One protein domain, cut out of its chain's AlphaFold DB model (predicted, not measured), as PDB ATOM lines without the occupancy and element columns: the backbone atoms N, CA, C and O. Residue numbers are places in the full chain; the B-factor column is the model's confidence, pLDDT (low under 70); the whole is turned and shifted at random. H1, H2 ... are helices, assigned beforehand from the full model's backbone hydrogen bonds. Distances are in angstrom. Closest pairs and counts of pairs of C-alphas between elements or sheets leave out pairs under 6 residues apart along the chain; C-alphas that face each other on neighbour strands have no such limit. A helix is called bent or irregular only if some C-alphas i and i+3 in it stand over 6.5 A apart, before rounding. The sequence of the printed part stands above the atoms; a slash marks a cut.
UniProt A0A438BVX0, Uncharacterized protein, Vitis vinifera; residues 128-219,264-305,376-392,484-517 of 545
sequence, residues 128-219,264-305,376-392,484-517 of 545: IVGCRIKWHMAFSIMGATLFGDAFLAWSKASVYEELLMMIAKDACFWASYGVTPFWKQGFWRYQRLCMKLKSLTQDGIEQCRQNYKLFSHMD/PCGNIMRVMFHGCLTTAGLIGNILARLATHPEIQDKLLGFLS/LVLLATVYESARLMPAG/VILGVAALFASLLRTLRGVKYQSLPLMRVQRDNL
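What this domain is: This is residues 128 to 219, 264 to 305, 376 to 392 and 484 to 517 of the 545 residues of an uncharacterized protein of Vitis vinifera (UniProt A0A438BVX0). H4, the longest helix, and H5 make a T: one end of H5 meets H4 midway along, and H3 folds back on H4 as a hairpin beside this joint. H1 crosses H5 near the middle of the model, with short H2 at its end, while H6, H7 and H8 gather round the far part of H5; residues 213 to 219 of H4 stick out. The 185 printed residues hold eight named helices, H1 to H8 in chain order, and no named strand, an all helix class. The whole is flat, spanning 55 by 50 by 26 A, and only just compact, close to loose, with a radius of gyration of the C-alphas of 19.0 A.

How they stand to each other: Start at H4, residues 185 to 219, whose residues 187 to 201 alone touch H3, residues 157 to 175, in a helical hairpin: a steep tilt of 39 degrees, opposite ways, closest C-alphas Leu 163 and Leu 197, 6.4 A. H4 touches the hub, H5, residues 264 to 292, about perpendicular at 86 degrees; its closest C-alphas are Gln 202 and Cys 265, 6.2 A. H1, residues 131 to 147, touches H5 at a steep tilt of 45 degrees, opposite ways, with C-alphas Lys 134 and Ala 280 closest at 4.9 A. H2, residues 149 to 153, touches H1, closest C-alphas Phe 151 and Ala 144, 5.9 A. Farther along, H7, residues 376 to 388, touches H5 about perpendicular at 78 degrees, closest C-alphas Ser 385 and Ile 286, 5.8 A. H8, residues 484 to 500, touches H7, closest C-alphas Ala 489 and Leu 379, 6.3 A. H6, residues 294 to 303, only just touches H8, with 3 pairs of C-alphas within 8 A, the closest Leu 301 and Leu 496, 7.1 A. H4 and H7 are apart. Every O i to N i+4 pair is within hydrogen-bond range in H1, H4, H5, H7 and H8; H3 has 12 of 15, H6 5 of 6, and H2 0 of 1, with 2 of 2 O i to N i+3 pairs.

Where its parts are: Find C-alpha 185 at (-122.050, -151.226, -116.263); H4 runs 51.8 A from there. H5 measures 41.5 A, H3 25.7 A, H8 24.3 A and H1 23.6 A. H3 is irregular, with C-alphas 169 and 172 7.3 A apart. H8 ends at C-alpha 500, (-141.939, -180.616, -154.111).

The domain as a whole: The farthest C-alphas, Trp 183 and Ser 305, are 60.5 A apart. Look for cuts after residues 219, 305 and 392, with C-alpha gaps of 27.4, 14.0 and 14.6 A. Of the links printed whole, none is long. Residues 501 to 517 hold no named element, and 501 to 506 stand free. Mean pLDDT of the printed part is 74.8; 53 residues are under 70, among them 291 to 305 and 496 to 517.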
ATOM      1  N   ILE A 128    -126.602-173.622-146.077       39.91
ATOM      2  CA  ILE A 128    -126.751-173.864-144.637       39.91
ATOM      3  C   ILE A 128    -127.912-173.013-144.106       39.91
ATOM      4  O   ILE A 128    -127.921-171.789-144.246       39.91
ATOM      5  N   VAL A 129    -128.898-173.639-143.455       52.25
ATOM      6  CA  VAL A 129    -129.961-172.902-142.752       52.25
ATOM      7  C   VAL A 129    -129.408-172.374-141.426       52.25
ATOM      8  O   VAL A 129    -129.352-173.088-140.424       52.25
ATOM      9  N   GLY A 130    -128.983-171.111-141.420       57.66
ATOM     10  CA  GLY A 130    -128.380-170.473-140.249       57.66
ATOM     11  C   GLY A 130    -129.356-170.203-139.091       57.66
ATOM     12  O   GLY A 130    -130.575-170.123-139.262       57.66
ATOM     13  N   CYS A 131    -128.811-169.975-137.891       62.38
ATOM     14  CA  CYS A 131    -129.571-169.687-136.663       62.38
ATOM     15  C   CYS A 131    -130.531-168.498-136.766       62.38
ATOM     16  O   CYS A 131    -131.594-168.516-136.144       62.38
ATOM     17  N   ARG A 132    -130.212-167.502-137.600       69.44
ATOM     18  CA  ARG A 132    -131.116-166.375-137.854       69.44
ATOM     19  C   ARG A 132    -132.421-166.794-138.529       69.44
ATOM     20  O   ARG A 132    -133.455-166.243-138.186       69.44
ATOM     21  N   ILE A 133    -132.394-167.769-139.438       74.69
ATOM     22  CA  ILE A 133    -133.596-168.198-140.169       74.69
ATOM     23  C   ILE A 133    -134.567-168.902-139.213       74.69
ATOM     24  O   ILE A 133    -135.747-168.564-139.176       74.69
ATOM     25  N   LYS A 134    -134.054-169.817-138.377       82.00
ATOM     26  CA  LYS A 134    -134.841-170.508-137.339       82.00
ATOM     27  C   LYS A 134    -135.483-169.514-136.366       82.00
ATOM     28  O   LYS A 134    -136.664-169.637-136.050       82.00
ATOM     29  N   TRP A 135    -134.708-168.522-135.917       85.06
ATOM     30  CA  TRP A 135    -135.200-167.456-135.043       85.06
ATOM     31  C   TRP A 135    -136.305-166.638-135.704       85.06
ATOM     32  O   TRP A 135    -137.341-166.410-135.093       85.06
ATOM     33  N   HIS A 136    -136.109-166.252-136.960       85.50
ATOM     34  CA  HIS A 136    -137.062-165.437-137.696       85.50
ATOM     35  C   HIS A 136    -138.398-166.150-137.939       85.50
ATOM     36  O   HIS A 136    -139.468-165.563-137.762       85.50
ATOM     37  N   MET A 137    -138.357-167.444-138.278       85.81
ATOM     38  CA  MET A 137    -139.562-168.274-138.398       85.81
ATOM     39  C   MET A 137    -140.310-168.361-137.064       85.81
ATOM     40  O   MET A 137    -141.521-168.154-137.019       85.81
ATOM     41  N   ALA A 138    -139.585-168.610-135.970       88.25
ATOM     42  CA  ALA A 138    -140.165-168.649-134.633       88.25
ATOM     43  C   ALA A 138    -140.772-167.297-134.229       88.25
ATOM     44  O   ALA A 138    -141.903-167.254-133.754       88.25
ATOM     45  N   PHE A 139    -140.059-166.197-134.477       90.12
ATOM     46  CA  PHE A 139    -140.535-164.841-134.224       90.12
ATOM     47  C   PHE A 139    -141.811-164.522-135.001       90.12
ATOM     48  O   PHE A 139    -142.752-163.980-134.430       90.12
ATOM     49  N   SER A 140    -141.877-164.921-136.270       86.75
ATOM     50  CA  SER A 140    -143.060-164.719-137.110       86.75
ATOM     51  C   SER A 140    -144.267-165.508-136.601       86.75
ATOM     52  O   SER A 140    -145.358-164.949-136.497       86.75
ATOM     53  N   ILE A 141    -144.073-166.781-136.234       84.12
ATOM     54  CA  ILE A 141    -145.133-167.625-135.662       84.12
ATOM     55  C   ILE A 141    -145.643-167.012-134.356       84.12
ATOM     56  O   ILE A 141    -146.843-166.791-134.202       84.12
ATOM     57  N   MET A 142    -144.734-166.709-133.426       88.00
ATOM     58  CA  MET A 142    -145.085-166.172-132.112       88.00
ATOM     59  C   MET A 142    -145.746-164.800-132.229       88.00
ATOM     60  O   MET A 142    -146.788-164.559-131.625       88.00
ATOM     61  N   GLY A 143    -145.173-163.926-133.053       86.00
ATOM     62  CA  GLY A 143    -145.668-162.581-133.280       86.00
ATOM     63  C   GLY A 143    -147.072-162.590-133.864       86.00
ATOM     64  O   GLY A 143    -147.975-161.991-133.294       86.00
ATOM     65  N   ALA A 144    -147.295-163.348-134.936       82.62
ATOM     66  CA  ALA A 144    -148.619-163.430-135.538       82.62
ATOM     67  C   ALA A 144    -149.653-164.129-134.635       82.62
ATOM     68  O   ALA A 144    -150.838-163.827-134.724       82.62
ATOM     69  N   THR A 145    -149.217-165.025-133.743       81.12
ATOM     70  CA  THR A 145    -150.105-165.673-132.763       81.12
ATOM     71  C   THR A 145    -150.529-164.711-131.651       81.12
ATOM     72  O   THR A 145    -151.690-164.708-131.260       81.12
ATOM     73  N   LEU A 146    -149.611-163.891-131.133       81.75
ATOM     74  CA  LEU A 146    -149.903-162.988-130.010       81.75
ATOM     75  C   LEU A 146    -150.518-161.654-130.440       81.75
ATOM     76  O   LEU A 146    -151.291-161.066-129.690       81.75
ATOM     77  N   PHE A 147    -150.148-161.169-131.621       81.88
ATOM     78  CA  PHE A 147    -150.466-159.826-132.106       81.88
ATOM     79  C   PHE A 147    -151.323-159.844-133.389       81.88
ATOM     80  O   PHE A 147    -151.742-158.800-133.884       81.88
ATOM     81  N   GLY A 148    -151.602-161.024-133.946       77.50
ATOM     82  CA  GLY A 148    -152.320-161.166-135.212       77.50
ATOM     83  C   GLY A 148    -151.469-160.832-136.441       77.50
ATOM     84  O   GLY A 148    -150.313-160.416-136.362       77.50
ATOM     85  N   ASP A 149    -152.053-161.006-137.623       74.31
ATOM     86  CA  ASP A 149    -151.332-160.967-138.906       74.31
ATOM     87  C   ASP A 149    -150.767-159.585-139.243       74.31
ATOM     88  O   ASP A 149    -149.743-159.469-139.920       74.31
ATOM     89  N   ALA A 150    -151.400-158.532-138.721       74.12
ATOM     90  CA  ALA A 150    -150.943-157.157-138.875       74.12
ATOM     91  C   ALA A 150    -149.559-156.918-138.247       74.12
ATOM     92  O   ALA A 150    -148.835-156.030-138.697       74.12
ATOM     93  N   PHE A 151    -149.158-157.737-137.268       81.12
ATOM     94  CA  PHE A 151    -147.828-157.686-136.666       81.12
ATOM     95  C   PHE A 151    -146.712-157.881-137.690       81.12
ATOM     96  O   PHE A 151    -145.694-157.199-137.637       81.12
ATOM     97  N   LEU A 152    -146.908-158.773-138.663       78.50
ATOM     98  CA  LEU A 152    -145.890-159.059-139.675       78.50
ATOM     99  C   LEU A 152    -145.694-157.886-140.650       78.50
ATOM    100  O   LEU A 152    -144.635-157.760-141.258       78.50
ATOM    101  N   ALA A 153    -146.701-157.021-140.788       78.88
ATOM    102  CA  ALA A 153    -146.630-155.794-141.578       78.88
ATOM    103  C   ALA A 153    -146.212-154.569-140.743       78.88
ATOM    104  O   ALA A 153    -146.087-153.466-141.279       78.88
ATOM    105  N   TRP A 154    -146.007-154.730-139.433       85.19
ATOM    106  CA  TRP A 154    -145.642-153.625-138.561       85.19
ATOM    107  C   TRP A 154    -144.210-153.167-138.821       85.19
ATOM    108  O   TRP A 154    -143.251-153.928-138.698       85.19
ATOM    109  N   SER A 155    -144.047-151.878-139.121       85.44
ATOM    110  CA  SER A 155    -142.753-151.282-139.468       85.44
ATOM    111  C   SER A 155    -141.677-151.439-138.387       85.44
ATOM    112  O   SER A 155    -140.493-151.473-138.718       85.44
ATOM    113  N   LYS A 156    -142.060-151.569-137.107       89.75
ATOM    114  CA  LYS A 156    -141.120-151.774-135.991       89.75
ATOM    115  C   LYS A 156    -140.872-153.256-135.659       89.75
ATOM    116  O   LYS A 156    -140.062-153.526-134.774       89.75
ATOM    117  N   ALA A 157    -141.503-154.213-136.347       87.94
ATOM    118  CA  ALA A 157    -141.355-155.644-136.054       87.94
ATOM    119  C   ALA A 157    -139.905-156.137-136.207       87.94
ATOM    120  O   ALA A 157    -139.422-156.897-135.373       87.94
ATOM    121  N   SER A 158    -139.174-155.648-137.212       87.44
ATOM    122  CA  SER A 158    -137.753-155.972-137.402       87.44
ATOM    123  C   SER A 158    -136.876-155.458-136.256       87.44
ATOM    124  O   SER A 158    -136.026-156.181-135.746       87.44
ATOM    125  N   VAL A 159    -137.124-154.227-135.799       91.44
ATOM    126  CA  VAL A 159    -136.420-153.623-134.657       91.44
ATOM    127  C   VAL A 159    -136.739-154.383-133.366       91.44
ATOM    128  O   VAL A 159    -135.849-154.618-132.546       91.44
ATOM    129  N   TYR A 160    -137.995-154.806-133.199       93.25
ATOM    130  CA  TYR A 160    -138.417-155.662-132.094       93.25
ATOM    131  C   TYR A 160    -137.650-156.988-132.109       93.25
ATOM    132  O   TYR A 160    -137.092-157.382-131.084       93.25
ATOM    133  N   GLU A 161    -137.601-157.667-133.257       91.81
ATOM    134  CA  GLU A 161    -136.913-158.951-133.427       91.81
ATOM    135  C   GLU A 161    -135.428-158.852-133.057       91.81
ATOM    136  O   GLU A 161    -134.909-159.690-132.312       91.81
ATOM    137  N   GLU A 162    -134.744-157.815-133.540       89.81
ATOM    138  CA  GLU A 162    -133.326-157.587-133.259       89.81
ATOM    139  C   GLU A 162    -133.068-157.308-131.777       89.81
ATOM    140  O   GLU A 162    -132.141-157.882-131.194       89.81
ATOM    141  N   LEU A 163    -133.893-156.468-131.143       92.88
ATOM    142  CA  LEU A 163    -133.800-156.198-129.707       92.88
ATOM    143  C   LEU A 163    -134.057-157.456-128.881       92.88
ATOM    144  O   LEU A 163    -133.289-157.739-127.959       92.88
ATOM    145  N   LEU A 164    -135.083-158.231-129.237       91.88
ATOM    146  CA  LEU A 164    -135.399-159.500-128.587       91.88
ATOM    147  C   LEU A 164    -134.221-160.475-128.694       91.88
ATOM    148  O   LEU A 164    -133.831-161.076-127.693       91.88
ATOM    149  N   MET A 165    -133.608-160.585-129.877       88.44
ATOM    150  CA  MET A 165    -132.434-161.430-130.081       88.44
ATOM    151  C   MET A 165    -131.234-160.940-129.262       88.44
ATOM    152  O   MET A 165    -130.565-161.757-128.637       88.44
ATOM    153  N   MET A 166    -130.947-159.634-129.229       87.56
ATOM    154  CA  MET A 166    -129.847-159.088-128.419       87.56
ATOM    155  C   MET A 166    -130.035-159.380-126.929       87.56
ATOM    156  O   MET A 166    -129.097-159.826-126.275       87.56
ATOM    157  N   ILE A 167    -131.249-159.195-126.408       90.00
ATOM    158  CA  ILE A 167    -131.577-159.532-125.017       90.00
ATOM    159  C   ILE A 167    -131.401-161.037-124.792       90.00
ATOM    160  O   ILE A 167    -130.819-161.437-123.787       90.00
ATOM    161  N   ALA A 168    -131.824-161.880-125.737       85.75
ATOM    162  CA  ALA A 168    -131.728-163.331-125.597       85.75
ATOM    163  C   ALA A 168    -130.297-163.849-125.484       85.75
ATOM    164  O   ALA A 168    -130.050-164.786-124.722       85.75
ATOM    165  N   LYS A 169    -129.353-163.210-126.181       83.25
ATOM    166  CA  LYS A 169    -127.927-163.557-126.120       83.25
ATOM    167  C   LYS A 169    -127.348-163.393-124.719       83.25
ATOM    168  O   LYS A 169    -126.608-164.258-124.258       83.25
ATOM    169  N   ASP A 170    -127.728-162.318-124.040       83.88
ATOM    170  CA  ASP A 170    -127.128-161.945-122.761       83.88
ATOM    171  C   ASP A 170    -127.964-162.402-121.554       83.88
ATOM    172  O   ASP A 170    -127.464-162.441-120.429       83.88
ATOM    173  N   ALA A 171    -129.230-162.780-121.762       84.00
ATOM    174  CA  ALA A 171    -130.170-163.098-120.688       84.00
ATOM    175  C   ALA A 171    -129.652-164.180-119.734       84.00
ATOM    176  O   ALA A 171    -129.736-164.012-118.520       84.00
ATOM    177  N   CYS A 172    -129.076-165.267-120.259       78.81
ATOM    178  CA  CYS A 172    -128.554-166.359-119.430       78.81
ATOM    179  C   CYS A 172    -127.359-165.915-118.579       78.81
ATOM    180  O   CYS A 172    -127.238-166.316-117.423       78.81
ATOM    181  N   PHE A 173    -126.493-165.068-119.139       85.81
ATOM    182  CA  PHE A 173    -125.355-164.518-118.413       85.81
ATOM    183  C   PHE A 173    -125.829-163.670-117.231       85.81
ATOM    184  O   PHE A 173    -125.395-163.895-116.102       85.81
ATOM    185  N   TRP A 174    -126.780-162.760-117.452       88.12
ATOM    186  CA  TRP A 174    -127.315-161.925-116.374       88.12
ATOM    187  C   TRP A 174    -128.159-162.711-115.366       88.12
ATOM    188  O   TRP A 174    -128.087-162.424-114.176       88.12
ATOM    189  N   ALA A 175    -128.892-163.736-115.809       80.88
ATOM    190  CA  ALA A 175    -129.673-164.617-114.937       80.88
ATOM    191  C   ALA A 175    -128.810-165.565-114.086       80.88
ATOM    192  O   ALA A 175    -129.305-166.131-113.116       80.88
ATOM    193  N   SER A 176    -127.530-165.751-114.429       83.69
ATOM    194  CA  SER A 176    -126.614-166.594-113.649       83.69
ATOM    195  C   SER A 176    -126.188-165.969-112.316       83.69
ATOM    196  O   SER A 176    -125.650-166.661-111.452       83.69
ATOM    197  N   TYR A 177    -126.422-164.668-112.139       84.06
ATOM    198  CA  TYR A 177    -126.122-163.974-110.899       84.06
ATOM    199  C   TYR A 177    -127.179-164.290-109.837       84.06
ATOM    200  O   TYR A 177    -128.357-164.011-110.031       84.06
ATOM    201  N   GLY A 178    -126.743-164.808-108.684       82.00
ATOM    202  CA  GLY A 178    -127.629-165.013-107.530       82.00
ATOM    203  C   GLY A 178    -128.133-163.705-106.905       82.00
ATOM    204  O   GLY A 178    -129.160-163.697-106.240       82.00
ATOM    205  N   VAL A 179    -127.430-162.595-107.155       87.38
ATOM    206  CA  VAL A 179    -127.805-161.240-106.736       87.38
ATOM    207  C   VAL A 179    -127.669-160.307-107.929       87.38
ATOM    208  O   VAL A 179    -126.656-160.340-108.626       87.38
ATOM    209  N   THR A 180    -128.666-159.456-108.152       90.06
ATOM    210  CA  THR A 180    -128.690-158.493-109.257       90.06
ATOM    211  C   THR A 180    -127.394-157.669-109.321       90.06
ATOM    212  O   THR A 180    -127.111-156.921-108.384       90.06
ATOM    213  N   PRO A 181    -126.609-157.748-110.413       90.88
ATOM    214  CA  PRO A 181    -125.275-157.152-110.475       90.88
ATOM    215  C   PRO A 181    -125.317-155.658-110.835       90.88
ATOM    216  O   PRO A 181    -124.778-155.238-111.861       90.88
ATOM    217  N   PHE A 182    -125.945-154.833-109.991       93.25
ATOM    218  CA  PHE A 182    -126.106-153.386-110.215       93.25
ATOM    219  C   PHE A 182    -124.773-152.621-110.274       93.25
ATOM    220  O   PHE A 182    -124.707-151.528-110.823       93.25
ATOM    221  N   TRP A 183    -123.683-153.187-109.763       92.06
ATOM    222  CA  TRP A 183    -122.344-152.596-109.869       92.06
ATOM    223  C   TRP A 183    -121.710-152.772-111.259       92.06
ATOM    224  O   TRP A 183    -120.701-152.140-111.565       92.06
ATOM    225  N   LYS A 184    -122.274-153.618-112.134       93.50
ATOM    226  CA  LYS A 184    -121.737-153.842-113.483       93.50
ATOM    227  C   LYS A 184    -122.384-152.910-114.500       93.50
ATOM    228  O   LYS A 184    -123.576-152.999-114.778       93.50
ATOM    229  N   GLN A 185    -121.573-152.103-115.184       94.25
ATOM    230  CA  GLN A 185    -122.050-151.226-116.263       94.25
ATOM    231  C   GLN A 185    -122.784-151.995-117.380       94.25
ATOM    232  O   GLN A 185    -123.784-151.517-117.921       94.25
ATOM    233  N   GLY A 186    -122.324-153.211-117.704       93.94
ATOM    234  CA  GLY A 186    -122.976-154.079-118.687       93.94
ATOM    235  C   GLY A 186    -124.417-154.442-118.313       93.94
ATOM    236  O   GLY A 186    -125.273-154.494-119.194       93.94
ATOM    237  N   PHE A 187    -124.715-154.599-117.017       93.88
ATOM    238  CA  PHE A 187    -126.061-154.926-116.547       93.88
ATOM    239  C   PHE A 187    -127.023-153.771-116.820       93.88
ATOM    240  O   PHE A 187    -128.116-153.979-117.337       93.88
ATOM    241  N   TRP A 188    -126.589-152.532-116.581       94.25
ATOM    242  CA  TRP A 188    -127.384-151.348-116.913       94.25
ATOM    243  C   TRP A 188    -127.606-151.187-118.416       94.25
ATOM    244  O   TRP A 188    -128.675-150.748-118.841       94.25
ATOM    245  N   ARG A 189    -126.627-151.564-119.249       94.50
ATOM    246  CA  ARG A 189    -126.823-151.613-120.705       94.50
ATOM    247  C   ARG A 189    -127.894-152.638-121.078       94.50
ATOM    248  O   ARG A 189    -128.777-152.300-121.859       94.50
ATOM    249  N   TYR A 190    -127.844-153.833-120.497       92.62
ATOM    250  CA  TYR A 190    -128.857-154.872-120.690       92.62
ATOM    251  C   TYR A 190    -130.249-154.419-120.222       92.62
ATOM    252  O   TYR A 190    -131.207-154.506-120.983       92.62
ATOM    253  N   GLN A 191    -130.352-153.814-119.035       93.31
ATOM    254  CA  GLN A 191    -131.600-153.236-118.524       93.31
ATOM    255  C   GLN A 191    -132.180-152.179-119.470       93.31
ATOM    256  O   GLN A 191    -133.377-152.190-119.753       93.31
ATOM    257  N   ARG A 192    -131.341-151.305-120.044       95.06
ATOM    258  CA  ARG A 192    -131.787-150.345-121.069       95.06
ATOM    259  C   ARG A 192    -132.339-151.025-122.321       95.06
ATOM    260  O   ARG A 192    -133.301-150.516-122.889       95.06
ATOM    261  N   LEU A 193    -131.766-152.148-122.757       94.19
ATOM    262  CA  LEU A 193    -132.321-152.925-123.871       94.19
ATOM    263  C   LEU A 193    -133.695-153.498-123.504       94.19
ATOM    264  O   LEU A 193    -134.639-153.323-124.272       94.19
ATOM    265  N   CYS A 194    -133.836-154.091-122.316       92.62
ATOM    266  CA  CYS A 194    -135.114-154.607-121.819       92.62
ATOM    267  C   CYS A 194    -136.191-153.514-121.735       92.62
ATOM    268  O   CYS A 194    -137.323-153.741-122.153       92.62
ATOM    269  N   MET A 195    -135.845-152.308-121.269       92.56
ATOM    270  CA  MET A 195    -136.776-151.172-121.241       92.56
ATOM    271  C   MET A 195    -137.225-150.749-122.645       92.56
ATOM    272  O   MET A 195    -138.413-150.510-122.862       92.56
ATOM    273  N   LYS A 196    -136.306-150.712-123.620       94.94
ATOM    274  CA  LYS A 196    -136.654-150.437-125.025       94.94
ATOM    275  C   LYS A 196    -137.590-151.501-125.594       94.94
ATOM    276  O   LYS A 196    -138.573-151.157-126.244       94.94
ATOM    277  N   LEU A 197    -137.321-152.779-125.321       93.62
ATOM    278  CA  LEU A 197    -138.193-153.873-125.750       93.62
ATOM    279  C   LEU A 197    -139.577-153.793-125.086       93.62
ATOM    280  O   LEU A 197    -140.582-154.015-125.760       93.62
ATOM    281  N   LYS A 198    -139.650-153.427-123.799       91.75
ATOM    282  CA  LYS A 198    -140.921-153.201-123.088       91.75
ATOM    283  C   LYS A 198    -141.735-152.093-123.765       91.75
ATOM    284  O   LYS A 198    -142.913-152.302-124.032       91.75
ATOM    285  N   SER A 199    -141.107-150.966-124.105       92.00
ATOM    286  CA  SER A 199    -141.767-149.870-124.831       92.00
ATOM    287  C   SER A 199    -142.272-150.315-126.206       92.00
ATOM    288  O   SER A 199    -143.435-150.091-126.524       92.00
ATOM    289  N   LEU A 200    -141.464-151.040-126.987       91.69
ATOM    290  CA  LEU A 200    -141.927-151.584-128.267       91.69
ATOM    291  C   LEU A 200    -143.062-152.599-128.095       91.69
ATOM    292  O   LEU A 200    -143.979-152.641-128.903       91.69
ATOM    293  N   THR A 201    -143.038-153.410-127.040       90.25
ATOM    294  CA  THR A 201    -144.131-154.352-126.761       90.25
ATOM    295  C   THR A 201    -145.435-153.609-126.486       90.25
ATOM    296  O   THR A 201    -146.472-154.018-126.996       90.25
ATOM    297  N   GLN A 202    -145.391-152.487-125.762       89.56
ATOM    298  CA  GLN A 202    -146.565-151.630-125.560       89.56
ATOM    299  C   GLN A 202    -147.079-151.045-126.878       89.56
ATOM    300  O   GLN A 202    -148.279-151.120-127.134       89.56
ATOM    301  N   ASP A 203    -146.182-150.541-127.731       88.44
ATOM    302  CA  ASP A 203    -146.547-150.032-129.057       88.44
ATOM    303  C   ASP A 203    -147.244-151.111-129.903       88.44
ATOM    304  O   ASP A 203    -148.267-150.846-130.535       88.44
ATOM    305  N   GLY A 204    -146.711-152.338-129.889       84.50
ATOM    306  CA  GLY A 204    -147.287-153.474-130.605       84.50
ATOM    307  C   GLY A 204    -148.683-153.832-130.092       84.50
ATOM    308  O   GLY A 204    -149.603-153.994-130.890       84.50
ATOM    309  N   ILE A 205    -148.873-153.888-128.768       83.81
ATOM    310  CA  ILE A 205    -150.183-154.153-128.145       83.81
ATOM    311  C   ILE A 205    -151.210-153.097-128.567       83.81
ATOM    312  O   ILE A 205    -152.330-153.441-128.948       83.81
ATOM    313  N   GLU A 206    -150.838-151.818-128.518       83.06
ATOM    314  CA  GLU A 206    -151.751-150.728-128.857       83.06
ATOM    315  C   GLU A 206    -152.139-150.763-130.339       83.06
ATOM    316  O   GLU A 206    -153.317-150.643-130.676       83.06
ATOM    317  N   GLN A 207    -151.185-151.038-131.230       79.56
ATOM    318  CA  GLN A 207    -151.480-151.207-132.650       79.56
ATOM    319  C   GLN A 207    -152.433-152.386-132.907       79.56
ATOM    320  O   GLN A 207    -153.359-152.272-133.712       79.56
ATOM    321  N   CYS A 208    -152.255-153.508-132.204       74.69
ATOM    322  CA  CYS A 208    -153.167-154.651-132.305       74.69
ATOM    323  C   CYS A 208    -154.579-154.277-131.861       74.69
ATOM    324  O   CYS A 208    -155.556-154.604-132.535       74.69
ATOM    325  N   ARG A 209    -154.688-153.528-130.759       77.00
ATOM    326  CA  ARG A 209    -155.966-153.043-130.235       77.00
ATOM    327  C   ARG A 209    -156.669-152.108-131.216       77.00
ATOM    328  O   ARG A 209    -157.884-152.202-131.380       77.00
ATOM    329  N   GLN A 210    -155.925-151.215-131.861       73.12
ATOM    330  CA  GLN A 210    -156.460-150.293-132.864       73.12
ATOM    331  C   GLN A 210    -156.955-151.034-134.103       73.12
ATOM    332  O   GLN A 210    -158.066-150.771-134.560       73.12
ATOM    333  N   ASN A 211    -156.188-152.014-134.584       68.31
ATOM    334  CA  ASN A 211    -156.608-152.861-135.696       68.31
ATOM    335  C   ASN A 211    -157.885-153.634-135.345       68.31
ATOM    336  O   ASN A 211    -158.827-153.633-136.128       68.31
ATOM    337  N   TYR A 212    -157.966-154.217-134.145       62.41
ATOM    338  CA  TYR A 212    -159.168-154.923-133.697       62.41
ATOM    339  C   TYR A 212    -160.395-154.004-133.627       62.41
ATOM    340  O   TYR A 212    -161.466-154.363-134.111       62.41
ATOM    341  N   LYS A 213    -160.239-152.786-133.088       64.12
ATOM    342  CA  LYS A 213    -161.312-151.778-133.082       64.12
ATOM    343  C   LYS A 213    -161.771-151.439-134.500       64.12
ATOM    344  O   LYS A 213    -162.976-151.397-134.732       64.12
ATOM    345  N   LEU A 214    -160.838-151.251-135.433       52.75
ATOM    346  CA  LEU A 214    -161.138-150.952-136.834       52.75
ATOM    347  C   LEU A 214    -161.935-152.084-137.502       52.75
ATOM    348  O   LEU A 214    -162.951-151.812-138.139       52.75
ATOM    349  N   PHE A 215    -161.532-153.343-137.298       47.59
ATOM    350  CA  PHE A 215    -162.261-154.506-137.821       47.59
ATOM    351  C   PHE A 215    -163.647-154.652-137.178       47.59
ATOM    352  O   PHE A 215    -164.636-154.794-137.889       47.59
ATOM    353  N   SER A 216    -163.759-154.465-135.858       50.44
ATOM    354  CA  SER A 216    -165.053-154.522-135.160       50.44
ATOM    355  C   SER A 216    -166.041-153.422-135.579       50.44
ATOM    356  O   SER A 216    -167.250-153.586-135.426       50.44
ATOM    357  N   HIS A 217    -165.544-152.289-136.089       45.34
ATOM    358  CA  HIS A 217    -166.374-151.199-136.608       45.34
ATOM    359  C   HIS A 217    -166.824-151.453-138.053       45.34
ATOM    360  O   HIS A 217    -167.929-151.066-138.424       45.34
ATOM    361  N   MET A 218    -165.987-152.128-138.849       38.62
ATOM    362  CA  MET A 218    -166.316-152.565-140.209       38.62
ATOM    363  C   MET A 218    -167.405-153.651-140.199       38.62
ATOM    364  O   MET A 218    -168.352-153.548-140.972       38.62
ATOM    365  N   ASP A 219    -167.345-154.599-139.257       41.53
ATOM    366  CA  ASP A 219    -168.355-155.665-139.098       41.53
ATOM    367  C   ASP A 219    -169.713-155.159-138.566       41.53
ATOM    368  O   ASP A 219    -170.740-155.824-138.701       41.53
ATOM    369  N   PRO A 264    -149.333-156.927-117.920       68.94
ATOM    370  CA  PRO A 264    -149.651-157.575-119.197       68.94
ATOM    371  C   PRO A 264    -148.516-157.472-120.223       68.94
ATOM    372  O   PRO A 264    -148.197-158.440-120.914       68.94
ATOM    373  N   CYS A 265    -147.853-156.313-120.299       79.56
ATOM    374  CA  CYS A 265    -146.742-156.098-121.229       79.56
ATOM    375  C   CYS A 265    -145.529-156.972-120.873       79.56
ATOM    376  O   CYS A 265    -144.938-157.608-121.747       79.56
ATOM    377  N   GLY A 266    -145.183-157.049-119.581       79.81
ATOM    378  CA  GLY A 266    -144.109-157.920-119.105       79.81
ATOM    379  C   GLY A 266    -144.384-159.397-119.398       79.81
ATOM    380  O   GLY A 266    -143.475-160.118-119.823       79.81
ATOM    381  N   ASN A 267    -145.637-159.835-119.238       84.44
ATOM    382  CA  ASN A 267    -146.063-161.197-119.558       84.44
ATOM    383  C   ASN A 267    -145.960-161.489-121.062       84.44
ATOM    384  O   ASN A 267    -145.353-162.492-121.438       84.44
ATOM    385  N   ILE A 268    -146.449-160.597-121.927       88.12
ATOM    386  CA  ILE A 268    -146.349-160.754-123.389       88.12
ATOM    387  C   ILE A 268    -144.886-160.784-123.843       88.12
ATOM    388  O   ILE A 268    -144.494-161.669-124.603       88.12
ATOM    389  N   MET A 269    -144.052-159.875-123.330       89.00
ATOM    390  CA  MET A 269    -142.618-159.855-123.628       89.00
ATOM    391  C   MET A 269    -141.945-161.177-123.221       89.00
ATOM    392  O   MET A 269    -141.137-161.719-123.975       89.00
ATOM    393  N   ARG A 270    -142.311-161.736-122.059       85.94
ATOM    394  CA  ARG A 270    -141.819-163.038-121.581       85.94
ATOM    395  C   ARG A 270    -142.271-164.189-122.483       85.94
ATOM    396  O   ARG A 270    -141.453-165.056-122.797       85.94
ATOM    397  N   VAL A 271    -143.538-164.198-122.901       89.69
ATOM    398  CA  VAL A 271    -144.081-165.212-123.820       89.69
ATOM    399  C   VAL A 271    -143.388-165.129-125.180       89.69
ATOM    400  O   VAL A 271    -142.947-166.163-125.676       89.69
ATOM    401  N   MET A 272    -143.192-163.931-125.743       90.19
ATOM    402  CA  MET A 272    -142.414-163.756-126.978       90.19
ATOM    403  C   MET A 272    -140.988-164.271-126.817       90.19
ATOM    404  O   MET A 272    -140.512-165.028-127.657       90.19
ATOM    405  N   PHE A 273    -140.318-163.912-125.725       89.69
ATOM    406  CA  PHE A 273    -138.937-164.304-125.476       89.69
ATOM    407  C   PHE A 273    -138.757-165.827-125.394       89.69
ATOM    408  O   PHE A 273    -138.008-166.414-126.179       89.69
ATOM    409  N   HIS A 274    -139.465-166.484-124.471       88.25
ATOM    410  CA  HIS A 274    -139.354-167.933-124.301       88.25
ATOM    411  C   HIS A 274    -139.947-168.693-125.490       88.25
ATOM    412  O   HIS A 274    -139.384-169.707-125.906       88.25
ATOM    413  N   GLY A 275    -141.044-168.202-126.065       90.06
ATOM    414  CA  GLY A 275    -141.684-168.808-127.227       90.06
ATOM    415  C   GLY A 275    -140.783-168.796-128.458       90.06
ATOM    416  O   GLY A 275    -140.616-169.839-129.086       90.06
ATOM    417  N   CYS A 276    -140.113-167.677-128.757       90.44
ATOM    418  CA  CYS A 276    -139.169-167.607-129.878       90.44
ATOM    419  C   CYS A 276    -137.982-168.551-129.669       90.44
ATOM    420  O   CYS A 276    -137.637-169.312-130.572       90.44
ATOM    421  N   LEU A 277    -137.390-168.547-128.469       86.06
ATOM    422  CA  LEU A 277    -136.229-169.381-128.159       86.06
ATOM    423  C   LEU A 277    -136.544-170.879-128.290       86.06
ATOM    424  O   LEU A 277    -135.815-171.618-128.953       86.06
ATOM    425  N   THR A 278    -137.642-171.325-127.678       89.75
ATOM    426  CA  THR A 278    -138.045-172.741-127.677       89.75
ATOM    427  C   THR A 278    -138.515-173.206-129.058       89.75
ATOM    428  O   THR A 278    -138.108-174.275-129.515       89.75
ATOM    429  N   THR A 279    -139.290-172.381-129.768       90.81
ATOM    430  CA  THR A 279    -139.789-172.690-131.118       90.81
ATOM    431  C   THR A 279    -138.659-172.726-132.144       90.81
ATOM    432  O   THR A 279    -138.616-173.639-132.966       90.81
ATOM    433  N   ALA A 280    -137.691-171.804-132.079       87.44
ATOM    434  CA  ALA A 280    -136.527-171.820-132.971       87.44
ATOM    435  C   ALA A 280    -135.678-173.087-132.779       87.44
ATOM    436  O   ALA A 280    -135.194-173.664-133.757       87.44
ATOM    437  N   GLY A 281    -135.533-173.542-131.527       84.38
ATOM    438  CA  GLY A 281    -134.910-174.824-131.204       84.38
ATOM    439  C   GLY A 281    -135.656-175.999-131.835       84.38
ATOM    440  O   GLY A 281    -135.048-176.807-132.535       84.38
ATOM    441  N   LEU A 282    -136.982-176.053-131.674       87.31
ATOM    442  CA  LEU A 282    -137.819-177.105-132.256       87.31
ATOM    443  C   LEU A 282    -137.751-177.132-133.792       87.31
ATOM    444  O   LEU A 282    -137.557-178.199-134.371       87.31
ATOM    445  N   ILE A 283    -137.837-175.973-134.454       85.00
ATOM    446  CA  ILE A 283    -137.693-175.859-135.915       85.00
ATOM    447  C   ILE A 283    -136.329-176.395-136.358       85.00
ATOM    448  O   ILE A 283    -136.248-177.183-137.299       85.00
ATOM    449  N   GLY A 284    -135.255-176.015-135.658       80.31
ATOM    450  CA  GLY A 284    -133.916-176.532-135.936       80.31
ATOM    451  C   GLY A 284    -133.816-178.047-135.792       80.31
ATOM    452  O   GLY A 284    -133.210-178.704-136.637       80.31
ATOM    453  N   ASN A 285    -134.452-178.603-134.765       80.94
ATOM    454  CA  ASN A 285    -134.468-180.037-134.504       80.94
ATOM    455  C   ASN A 285    -135.202-180.811-135.604       80.94
ATOM    456  O   ASN A 285    -134.705-181.844-136.051       80.94
ATOM    457  N   ILE A 286    -136.344-180.299-136.073       81.25
ATOM    458  CA  ILE A 286    -137.100-180.909-137.174       81.25
ATOM    459  C   ILE A 286    -136.282-180.852-138.466       81.25
ATOM    460  O   ILE A 286    -136.107-181.884-139.108       81.25
ATOM    461  N   LEU A 287    -135.712-179.691-138.816       77.44
ATOM    462  CA  LEU A 287    -134.854-179.557-140.001       77.44
ATOM    463  C   LEU A 287    -133.674-180.535-139.959       77.44
ATOM    464  O   LEU A 287    -133.384-181.187-140.959       77.44
ATOM    465  N   ALA A 288    -133.024-180.679-138.799       70.25
ATOM    466  CA  ALA A 288    -131.922-181.623-138.631       70.25
ATOM    467  C   ALA A 288    -132.370-183.068-138.860       70.25
ATOM    468  O   ALA A 288    -131.634-183.852-139.456       70.25
ATOM    469  N   ARG A 289    -133.568-183.431-138.387       68.81
ATOM    470  CA  ARG A 289    -134.125-184.775-138.563       68.81
ATOM    471  C   ARG A 289    -134.482-185.048-140.013       68.81
ATOM    472  O   ARG A 289    -134.029-186.060-140.526       68.81
ATOM    473  N   LEU A 290    -135.186-184.132-140.675       70.31
ATOM    474  CA  LEU A 290    -135.517-184.262-142.096       70.31
ATOM    475  C   LEU A 290    -134.255-184.410-142.951       70.31
ATOM    476  O   LEU A 290    -134.202-185.265-143.822       70.31
ATOM    477  N   ALA A 291    -133.202-183.655-142.638       66.62
ATOM    478  CA  ALA A 291    -131.934-183.748-143.355       66.62
ATOM    479  C   ALA A 291    -131.143-185.043-143.093       66.62
ATOM    480  O   ALA A 291    -130.263-185.385-143.879       66.62
ATOM    481  N   THR A 292    -131.403-185.737-141.979       63.22
ATOM    482  CA  THR A 292    -130.685-186.965-141.585       63.22
ATOM    483  C   THR A 292    -131.480-188.247-141.831       63.22
ATOM    484  O   THR A 292    -130.895-189.317-141.721       63.22
ATOM    485  N   HIS A 293    -132.769-188.135-142.163       65.81
ATOM    486  CA  HIS A 293    -133.708-189.246-142.342       65.81
ATOM    487  C   HIS A 293    -134.526-189.031-143.633       65.81
ATOM    488  O   HIS A 293    -135.686-188.598-143.559       65.81
ATOM    489  N   PRO A 294    -133.934-189.263-144.822       64.06
ATOM    490  CA  PRO A 294    -134.606-189.076-146.112       64.06
ATOM    491  C   PRO A 294    -135.924-189.852-146.229       64.06
ATOM    492  O   PRO A 294    -136.889-189.353-146.792       64.06
ATOM    493  N   GLU A 295    -136.020-191.021-145.600       63.34
ATOM    494  CA  GLU A 295    -137.225-191.849-145.553       63.34
ATOM    495  C   GLU A 295    -138.416-191.153-144.873       63.34
ATOM    496  O   GLU A 295    -139.569-191.337-145.270       63.34
ATOM    497  N   ILE A 296    -138.157-190.313-143.865       61.78
ATOM    498  CA  ILE A 296    -139.190-189.500-143.208       61.78
ATOM    499  C   ILE A 296    -139.587-188.346-144.128       61.78
ATOM    500  O   ILE A 296    -140.771-188.024-144.242       61.78
ATOM    501  N   GLN A 297    -138.606-187.738-144.801       62.78
ATOM    502  CA  GLN A 297    -138.847-186.684-145.779       62.78
ATOM    503  C   GLN A 297    -139.716-187.194-146.937       62.78
ATOM    504  O   GLN A 297    -140.690-186.526-147.270       62.78
ATOM    505  N   ASP A 298    -139.438-188.375-147.483       62.16
ATOM    506  CA  ASP A 298    -140.178-188.972-148.601       62.16
ATOM    507  C   ASP A 298    -141.586-189.436-148.213       62.16
ATOM    508  O   ASP A 298    -142.511-189.343-149.020       62.16
ATOM    509  N   LYS A 299    -141.791-189.871-146.963       64.00
ATOM    510  CA  LYS A 299    -143.135-190.152-146.432       64.00
ATOM    511  C   LYS A 299    -143.945-188.874-146.235       64.00
ATOM    512  O   LYS A 299    -145.097-188.809-146.650       64.00
ATOM    513  N   LEU A 300    -143.367-187.837-145.626       65.88
ATOM    514  CA  LEU A 300    -144.047-186.545-145.450       65.88
ATOM    515  C   LEU A 300    -144.377-185.908-146.805       65.88
ATOM    516  O   LEU A 300    -145.512-185.483-147.027       65.88
ATOM    517  N   LEU A 301    -143.381-185.936-147.695       63.81
ATOM    518  CA  LEU A 301    -143.492-186.199-149.121       63.81
ATOM    519  C   LEU A 301    -144.841-185.938-149.744       63.81
ATOM    520  O   LEU A 301    -145.215-184.801-149.983       63.81
ATOM    521  N   GLY A 302    -145.614-186.931-150.149       56.22
ATOM    522  CA  GLY A 302    -145.770-188.329-149.798       56.22
ATOM    523  C   GLY A 302    -147.247-188.363-149.420       56.22
ATOM    524  O   GLY A 302    -148.103-188.457-150.296       56.22
ATOM    525  N   PHE A 303    -147.527-188.012-148.163       56.03
ATOM    526  CA  PHE A 303    -148.867-187.718-147.636       56.03
ATOM    527  C   PHE A 303    -149.477-186.369-148.052       56.03
ATOM    528  O   PHE A 303    -150.689-186.192-147.957       56.03
ATOM    529  N   LEU A 304    -148.687-185.389-148.498       56.12
ATOM    530  CA  LEU A 304    -149.258-184.162-149.065       56.12
ATOM    531  C   LEU A 304    -149.883-184.509-150.437       56.12
ATOM    532  O   LEU A 304    -149.203-185.069-151.292       56.12
ATOM    533  N   SER A 305    -151.163-184.226-150.685       40.78
ATOM    534  CA  SER A 305    -151.788-184.478-152.002       40.78
ATOM    535  C   SER A 305    -151.216-183.567-153.117       40.78
ATOM    536  O   SER A 305    -150.610-182.541-152.797       40.78
ATOM    537  N   LEU A 376    -151.290-186.358-139.442       71.75
ATOM    538  CA  LEU A 376    -150.814-187.176-138.323       71.75
ATOM    539  C   LEU A 376    -149.310-187.464-138.363       71.75
ATOM    540  O   LEU A 376    -148.637-187.320-137.347       71.75
ATOM    541  N   VAL A 377    -148.750-187.785-139.533       71.00
ATOM    542  CA  VAL A 377    -147.306-188.060-139.683       71.00
ATOM    543  C   VAL A 377    -146.463-186.807-139.423       71.00
ATOM    544  O   VAL A 377    -145.387-186.879-138.823       71.00
ATOM    545  N   LEU A 378    -146.960-185.634-139.826       75.88
ATOM    546  CA  LEU A 378    -146.285-184.366-139.566       75.88
ATOM    547  C   LEU A 378    -146.343-184.016-138.079       75.88
ATOM    548  O   LEU A 378    -145.312-183.695-137.492       75.88
ATOM    549  N   LEU A 379    -147.515-184.141-137.455       80.38
ATOM    550  CA  LEU A 379    -147.678-183.932-136.018       80.38
ATOM    551  C   LEU A 379    -146.801-184.900-135.213       80.38
ATOM    552  O   LEU A 379    -146.067-184.455-134.332       80.38
ATOM    553  N   ALA A 380    -146.779-186.186-135.573       78.31
ATOM    554  CA  ALA A 380    -145.894-187.184-134.976       78.31
ATOM    555  C   ALA A 380    -144.417-186.781-135.105       78.31
ATOM    556  O   ALA A 380    -143.668-186.852-134.133       78.31
ATOM    557  N   THR A 381    -144.004-186.272-136.270       80.19
ATOM    558  CA  THR A 381    -142.635-185.775-136.489       80.19
ATOM    559  C   THR A 381    -142.304-184.595-135.574       80.19
ATOM    560  O   THR A 381    -141.206-184.541-135.006       80.19
ATOM    561  N   VAL A 382    -143.236-183.655-135.391       85.94
ATOM    562  CA  VAL A 382    -143.061-182.506-134.490       85.94
ATOM    563  C   VAL A 382    -142.958-182.972-133.031       85.94
ATOM    564  O   VAL A 382    -142.011-182.589-132.338       85.94
ATOM    565  N   TYR A 383    -143.872-183.831-132.572       85.00
ATOM    566  CA  TYR A 383    -143.857-184.374-131.208       85.00
ATOM    567  C   TYR A 383    -142.598-185.197-130.924       85.00
ATOM    568  O   TYR A 383    -141.972-185.015-129.879       85.00
ATOM    569  N   GLU A 384    -142.168-186.032-131.868       81.44
ATOM    570  CA  GLU A 384    -140.947-186.831-131.746       81.44
ATOM    571  C   GLU A 384    -139.691-185.949-131.698       81.44
ATOM    572  O   GLU A 384    -138.765-186.191-130.916       81.44
ATOM    573  N   SER A 385    -139.674-184.864-132.475       83.94
ATOM    574  CA  SER A 385    -138.591-183.875-132.434       83.94
ATOM    575  C   SER A 385    -138.513-183.179-131.073       83.94
ATOM    576  O   SER A 385    -137.419-183.028-130.522       83.94
ATOM    577  N   ALA A 386    -139.664-182.809-130.502       84.69
ATOM    578  CA  ALA A 386    -139.748-182.243-129.158       84.69
ATOM    579  C   ALA A 386    -139.343-183.262-128.076       84.69
ATOM    580  O   ALA A 386    -138.710-182.888-127.090       84.69
ATOM    581  N   ARG A 387    -139.656-184.549-128.266       82.12
ATOM    582  CA  ARG A 387    -139.313-185.634-127.336       82.12
ATOM    583  C   ARG A 387    -137.809-185.874-127.243       82.12
ATOM    584  O   ARG A 387    -137.256-185.991-126.151       82.12
ATOM    585  N   LEU A 388    -137.143-185.983-128.392       77.12
ATOM    586  CA  LEU A 388    -135.727-186.355-128.469       77.12
ATOM    587  C   LEU A 388    -134.794-185.214-128.057       77.12
ATOM    588  O   LEU A 388    -133.728-185.448-127.468       77.12
ATOM    589  N   MET A 389    -135.198-183.986-128.374       78.94
ATOM    590  CA  MET A 389    -134.468-182.763-128.063       78.94
ATOM    591  C   MET A 389    -135.431-181.718-127.479       78.94
ATOM    592  O   MET A 389    -135.788-180.752-128.159       78.94
ATOM    593  N   PRO A 390    -135.868-181.908-126.219       79.81
ATOM    594  CA  PRO A 390    -136.748-180.961-125.549       79.81
ATOM    595  C   PRO A 390    -136.019-179.642-125.300       79.81
ATOM    596  O   PRO A 390    -134.839-179.631-124.946       79.81
ATOM    597  N   ALA A 391    -136.735-178.524-125.422       77.56
ATOM    598  CA  ALA A 391    -136.153-177.201-125.200       77.56
ATOM    599  C   ALA A 391    -135.732-176.970-123.732       77.56
ATOM    600  O   ALA A 391    -134.802-176.212-123.465       77.56
ATOM    601  N   GLY A 392    -136.393-177.644-122.783       78.44
ATOM    602  CA  GLY A 392    -136.015-177.694-121.370       78.44
ATOM    603  C   GLY A 392    -135.556-179.101-120.975       78.44
ATOM    604  O   GLY A 392    -136.401-179.917-120.610       78.44
ATOM    605  N   VAL A 484    -147.622-173.855-130.457       86.88
ATOM    606  CA  VAL A 484    -146.315-174.160-131.051       86.88
ATOM    607  C   VAL A 484    -146.396-175.394-131.946       86.88
ATOM    608  O   VAL A 484    -145.876-175.354-133.056       86.88
ATOM    609  N   ILE A 485    -147.063-176.468-131.508       86.25
ATOM    610  CA  ILE A 485    -147.201-177.693-132.310       86.25
ATOM    611  C   ILE A 485    -147.906-177.394-133.636       86.25
ATOM    612  O   ILE A 485    -147.375-177.729-134.693       86.25
ATOM    613  N   LEU A 486    -149.052-176.711-133.591       83.00
ATOM    614  CA  LEU A 486    -149.827-176.395-134.792       83.00
ATOM    615  C   LEU A 486    -149.132-175.362-135.677       83.00
ATOM    616  O   LEU A 486    -149.083-175.537-136.892       83.00
ATOM    617  N   GLY A 487    -148.542-174.316-135.092       82.00
ATOM    618  CA  GLY A 487    -147.818-173.290-135.843       82.00
ATOM    619  C   GLY A 487    -146.590-173.848-136.564       82.00
ATOM    620  O   GLY A 487    -146.366-173.553-137.740       82.00
ATOM    621  N   VAL A 488    -145.820-174.709-135.893       85.94
ATOM    622  CA  VAL A 488    -144.668-175.390-136.497       85.94
ATOM    623  C   VAL A 488    -145.124-176.409-137.542       85.94
ATOM    624  O   VAL A 488    -144.552-176.447-138.628       85.94
ATOM    625  N   ALA A 489    -146.175-177.190-137.281       82.88
ATOM    626  CA  ALA A 489    -146.728-178.103-138.280       82.88
ATOM    627  C   ALA A 489    -147.206-177.347-139.534       82.88
ATOM    628  O   ALA A 489    -146.834-177.710-140.646       82.88
ATOM    629  N   ALA A 490    -147.932-176.238-139.381       79.69
ATOM    630  CA  ALA A 490    -148.360-175.404-140.503       79.69
ATOM    631  C   ALA A 490    -147.167-174.849-141.307       79.69
ATOM    632  O   ALA A 490    -147.177-174.899-142.542       79.69
ATOM    633  N   LEU A 491    -146.113-174.386-140.618       81.56
ATOM    634  CA  LEU A 491    -144.865-173.943-141.246       81.56
ATOM    635  C   LEU A 491    -144.252-175.058-142.104       81.56
ATOM    636  O   LEU A 491    -143.973-174.845-143.284       81.56
ATOM    637  N   PHE A 492    -144.059-176.252-141.540       79.50
ATOM    638  CA  PHE A 492    -143.443-177.360-142.272       79.50
ATOM    639  C   PHE A 492    -144.337-177.903-143.387       79.50
ATOM    640  O   PHE A 492    -143.818-178.236-144.448       79.50
ATOM    641  N   ALA A 493    -145.660-177.916-143.222       75.44
ATOM    642  CA  ALA A 493    -146.584-178.263-144.299       75.44
ATOM    643  C   ALA A 493    -146.436-177.311-145.500       75.44
ATOM    644  O   ALA A 493    -146.458-177.746-146.651       75.44
ATOM    645  N   SER A 494    -146.253-176.010-145.246       71.44
ATOM    646  CA  SER A 494    -146.004-175.012-146.294       71.44
ATOM    647  C   SER A 494    -144.623-175.184-146.947       71.44
ATOM    648  O   SER A 494    -144.516-175.213-148.178       71.44
ATOM    649  N   LEU A 495    -143.572-175.385-146.144       71.19
ATOM    650  CA  LEU A 495    -142.212-175.614-146.644       71.19
ATOM    651  C   LEU A 495    -142.127-176.870-147.520       71.19
ATOM    652  O   LEU A 495    -141.620-176.807-148.639       71.19
ATOM    653  N   LEU A 496    -142.669-177.995-147.047       68.50
ATOM    654  CA  LEU A 496    -142.640-179.276-147.756       68.50
ATOM    655  C   LEU A 496    -143.402-179.226-149.085       68.50
ATOM    656  O   LEU A 496    -142.894-179.724-150.090       68.50
ATOM    657  N   ARG A 497    -144.568-178.560-149.135       64.25
ATOM    658  CA  ARG A 497    -145.288-178.346-150.405       64.25
ATOM    659  C   ARG A 497    -144.426-177.630-151.428       64.25
ATOM    660  O   ARG A 497    -144.444-177.992-152.603       64.25
ATOM    661  N   THR A 498    -143.657-176.638-150.993       58.94
ATOM    662  CA  THR A 498    -142.901-175.842-151.952       58.94
ATOM    663  C   THR A 498    -141.624-176.516-152.434       58.94
ATOM    664  O   THR A 498    -141.241-176.341-153.589       58.94
ATOM    665  N   LEU A 499    -141.004-177.346-151.595       55.12
ATOM    666  CA  LEU A 499    -139.847-178.155-151.985       55.12
ATOM    667  C   LEU A 499    -140.193-179.198-153.059       55.12
ATOM    668  O   LEU A 499    -139.341-179.558-153.862       55.12
ATOM    669  N   ARG A 500    -141.451-179.641-153.123       48.28
ATOM    670  CA  ARG A 500    -141.939-180.616-154.111       48.28
ATOM    671  C   ARG A 500    -142.084-180.060-155.531       48.28
ATOM    672  O   ARG A 500    -141.989-180.817-156.490       48.28
ATOM    673  N   GLY A 501    -142.299-178.749-155.667       39.91
ATOM    674  CA  GLY A 501    -142.373-178.060-156.964       39.91
ATOM    675  C   GLY A 501    -141.012-177.869-157.645       39.91
ATOM    676  O   GLY A 501    -140.949-177.408-158.784       39.91
ATOM    677  N   VAL A 502    -139.921-178.223-156.965       40.31
ATOM    678  CA  VAL A 502    -138.565-178.235-157.514       40.31
ATOM    679  C   VAL A 502    -138.273-179.668-157.955       40.31
ATOM    680  O   VAL A 502    -138.247-180.573-157.124       40.31
ATOM    681  N   LYS A 503    -138.078-179.909-159.262       28.69
ATOM    682  CA  LYS A 503    -137.643-181.226-159.756       28.69
ATOM    683  C   LYS A 503    -136.355-181.615-159.024       28.69
ATOM    684  O   LYS A 503    -135.354-180.910-159.113       28.69
ATOM    685  N   TYR A 504    -136.421-182.714-158.275       32.56
ATOM    686  CA  TYR A 504    -135.333-183.243-157.461       32.56
ATOM    687  C   TYR A 504    -134.138-183.613-158.343       32.56
ATOM    688  O   TYR A 504    -134.104-184.674-158.958       32.56
ATOM    689  N   GLN A 505    -133.123-182.758-158.356       26.91
ATOM    690  CA  GLN A 505    -131.760-183.173-158.646       26.91
ATOM    691  C   GLN A 505    -130.971-182.882-157.377       26.91
ATOM    692  O   GLN A 505    -130.599-181.743-157.121       26.91
ATOM    693  N   SER A 506    -130.854-183.916-156.535       31.44
ATOM    694  CA  SER A 506    -130.115-183.941-155.266       31.44
ATOM    695  C   SER A 506    -130.329-182.708-154.379       31.44
ATOM    696  O   SER A 506    -129.633-181.705-154.534       31.44
ATOM    697  N   LEU A 507    -131.228-182.795-153.388       32.16
ATOM    698  CA  LEU A 507    -131.202-181.839-152.278       32.16
ATOM    699  C   LEU A 507    -129.755-181.781-151.752       32.16
ATOM    700  O   LEU A 507    -129.225-182.821-151.344       32.16
ATOM    701  N   PRO A 508    -129.077-180.620-151.774       29.20
ATOM    702  CA  PRO A 508    -127.791-180.517-151.123       29.20
ATOM    703  C   PRO A 508    -128.042-180.786-149.645       29.20
ATOM    704  O   PRO A 508    -128.806-180.058-149.017       29.20
ATOM    705  N   LEU A 509    -127.439-181.869-149.142       30.34
ATOM    706  CA  LEU A 509    -127.397-182.279-147.740       30.34
ATOM    707  C   LEU A 509    -127.501-181.036-146.836       30.34
ATOM    708  O   LEU A 509    -126.523-180.292-146.711       30.34
ATOM    709  N   MET A 510    -128.682-180.763-146.266       30.25
ATOM    710  CA  MET A 510    -128.840-179.672-145.305       30.25
ATOM    711  C   MET A 510    -128.006-180.059-144.087       30.25
ATOM    712  O   MET A 510    -128.446-180.811-143.221       30.25
ATOM    713  N   ARG A 511    -126.762-179.583-144.012       27.41
ATOM    714  CA  ARG A 511    -125.974-179.704-142.789       27.41
ATOM    715  C   ARG A 511    -126.593-178.763-141.771       27.41
ATOM    716  O   ARG A 511    -126.323-177.567-141.763       27.41
ATOM    717  N   VAL A 512    -127.463-179.305-140.926       32.72
ATOM    718  CA  VAL A 512    -127.876-178.612-139.712       32.72
ATOM    719  C   VAL A 512    -126.763-178.802-138.694       32.72
ATOM    720  O   VAL A 512    -126.555-179.905-138.187       32.72
ATOM    721  N   GLN A 513    -126.024-177.728-138.415       30.61
ATOM    722  CA  GLN A 513    -125.074-177.703-137.311       30.61
ATOM    723  C   GLN A 513    -125.858-177.974-136.016       30.61
ATOM    724  O   GLN A 513    -126.822-177.270-135.695       30.61
ATOM    725  N   ARG A 514    -125.510-179.055-135.304       31.42
ATOM    726  CA  ARG A 514    -126.101-179.369-133.998       31.42
ATOM    727  C   ARG A 514    -125.564-178.379-132.972       31.42
ATOM    728  O   ARG A 514    -124.554-178.641-132.323       31.42
ATOM    729  N   ASP A 515    -126.273-177.279-132.784       33.41
ATOM    730  CA  ASP A 515    -126.026-176.409-131.641       33.41
ATOM    731  C   ASP A 515    -126.665-177.065-130.419       33.41
ATOM    732  O   ASP A 515    -127.866-176.952-130.170       33.41
ATOM    733  N   ASN A 516    -125.860-177.819-129.669       30.33
ATOM    734  CA  ASN A 516    -126.259-178.327-128.363       30.33
ATOM    735  C   ASN A 516    -126.499-177.130-127.434       30.33
ATOM    736  O   ASN A 516    -125.580-176.641-126.779       30.33
ATOM    737  N   LEU A 517    -127.750-176.681-127.350       33.19
ATOM    738  CA  LEU A 517    -128.215-175.728-126.349       33.19
ATOM    739  C   LEU A 517    -128.328-176.435-124.986       33.19
ATOM    740  O   LEU A 517    -129.403-176.551-124.403       33.19
TER     741      LEU A 517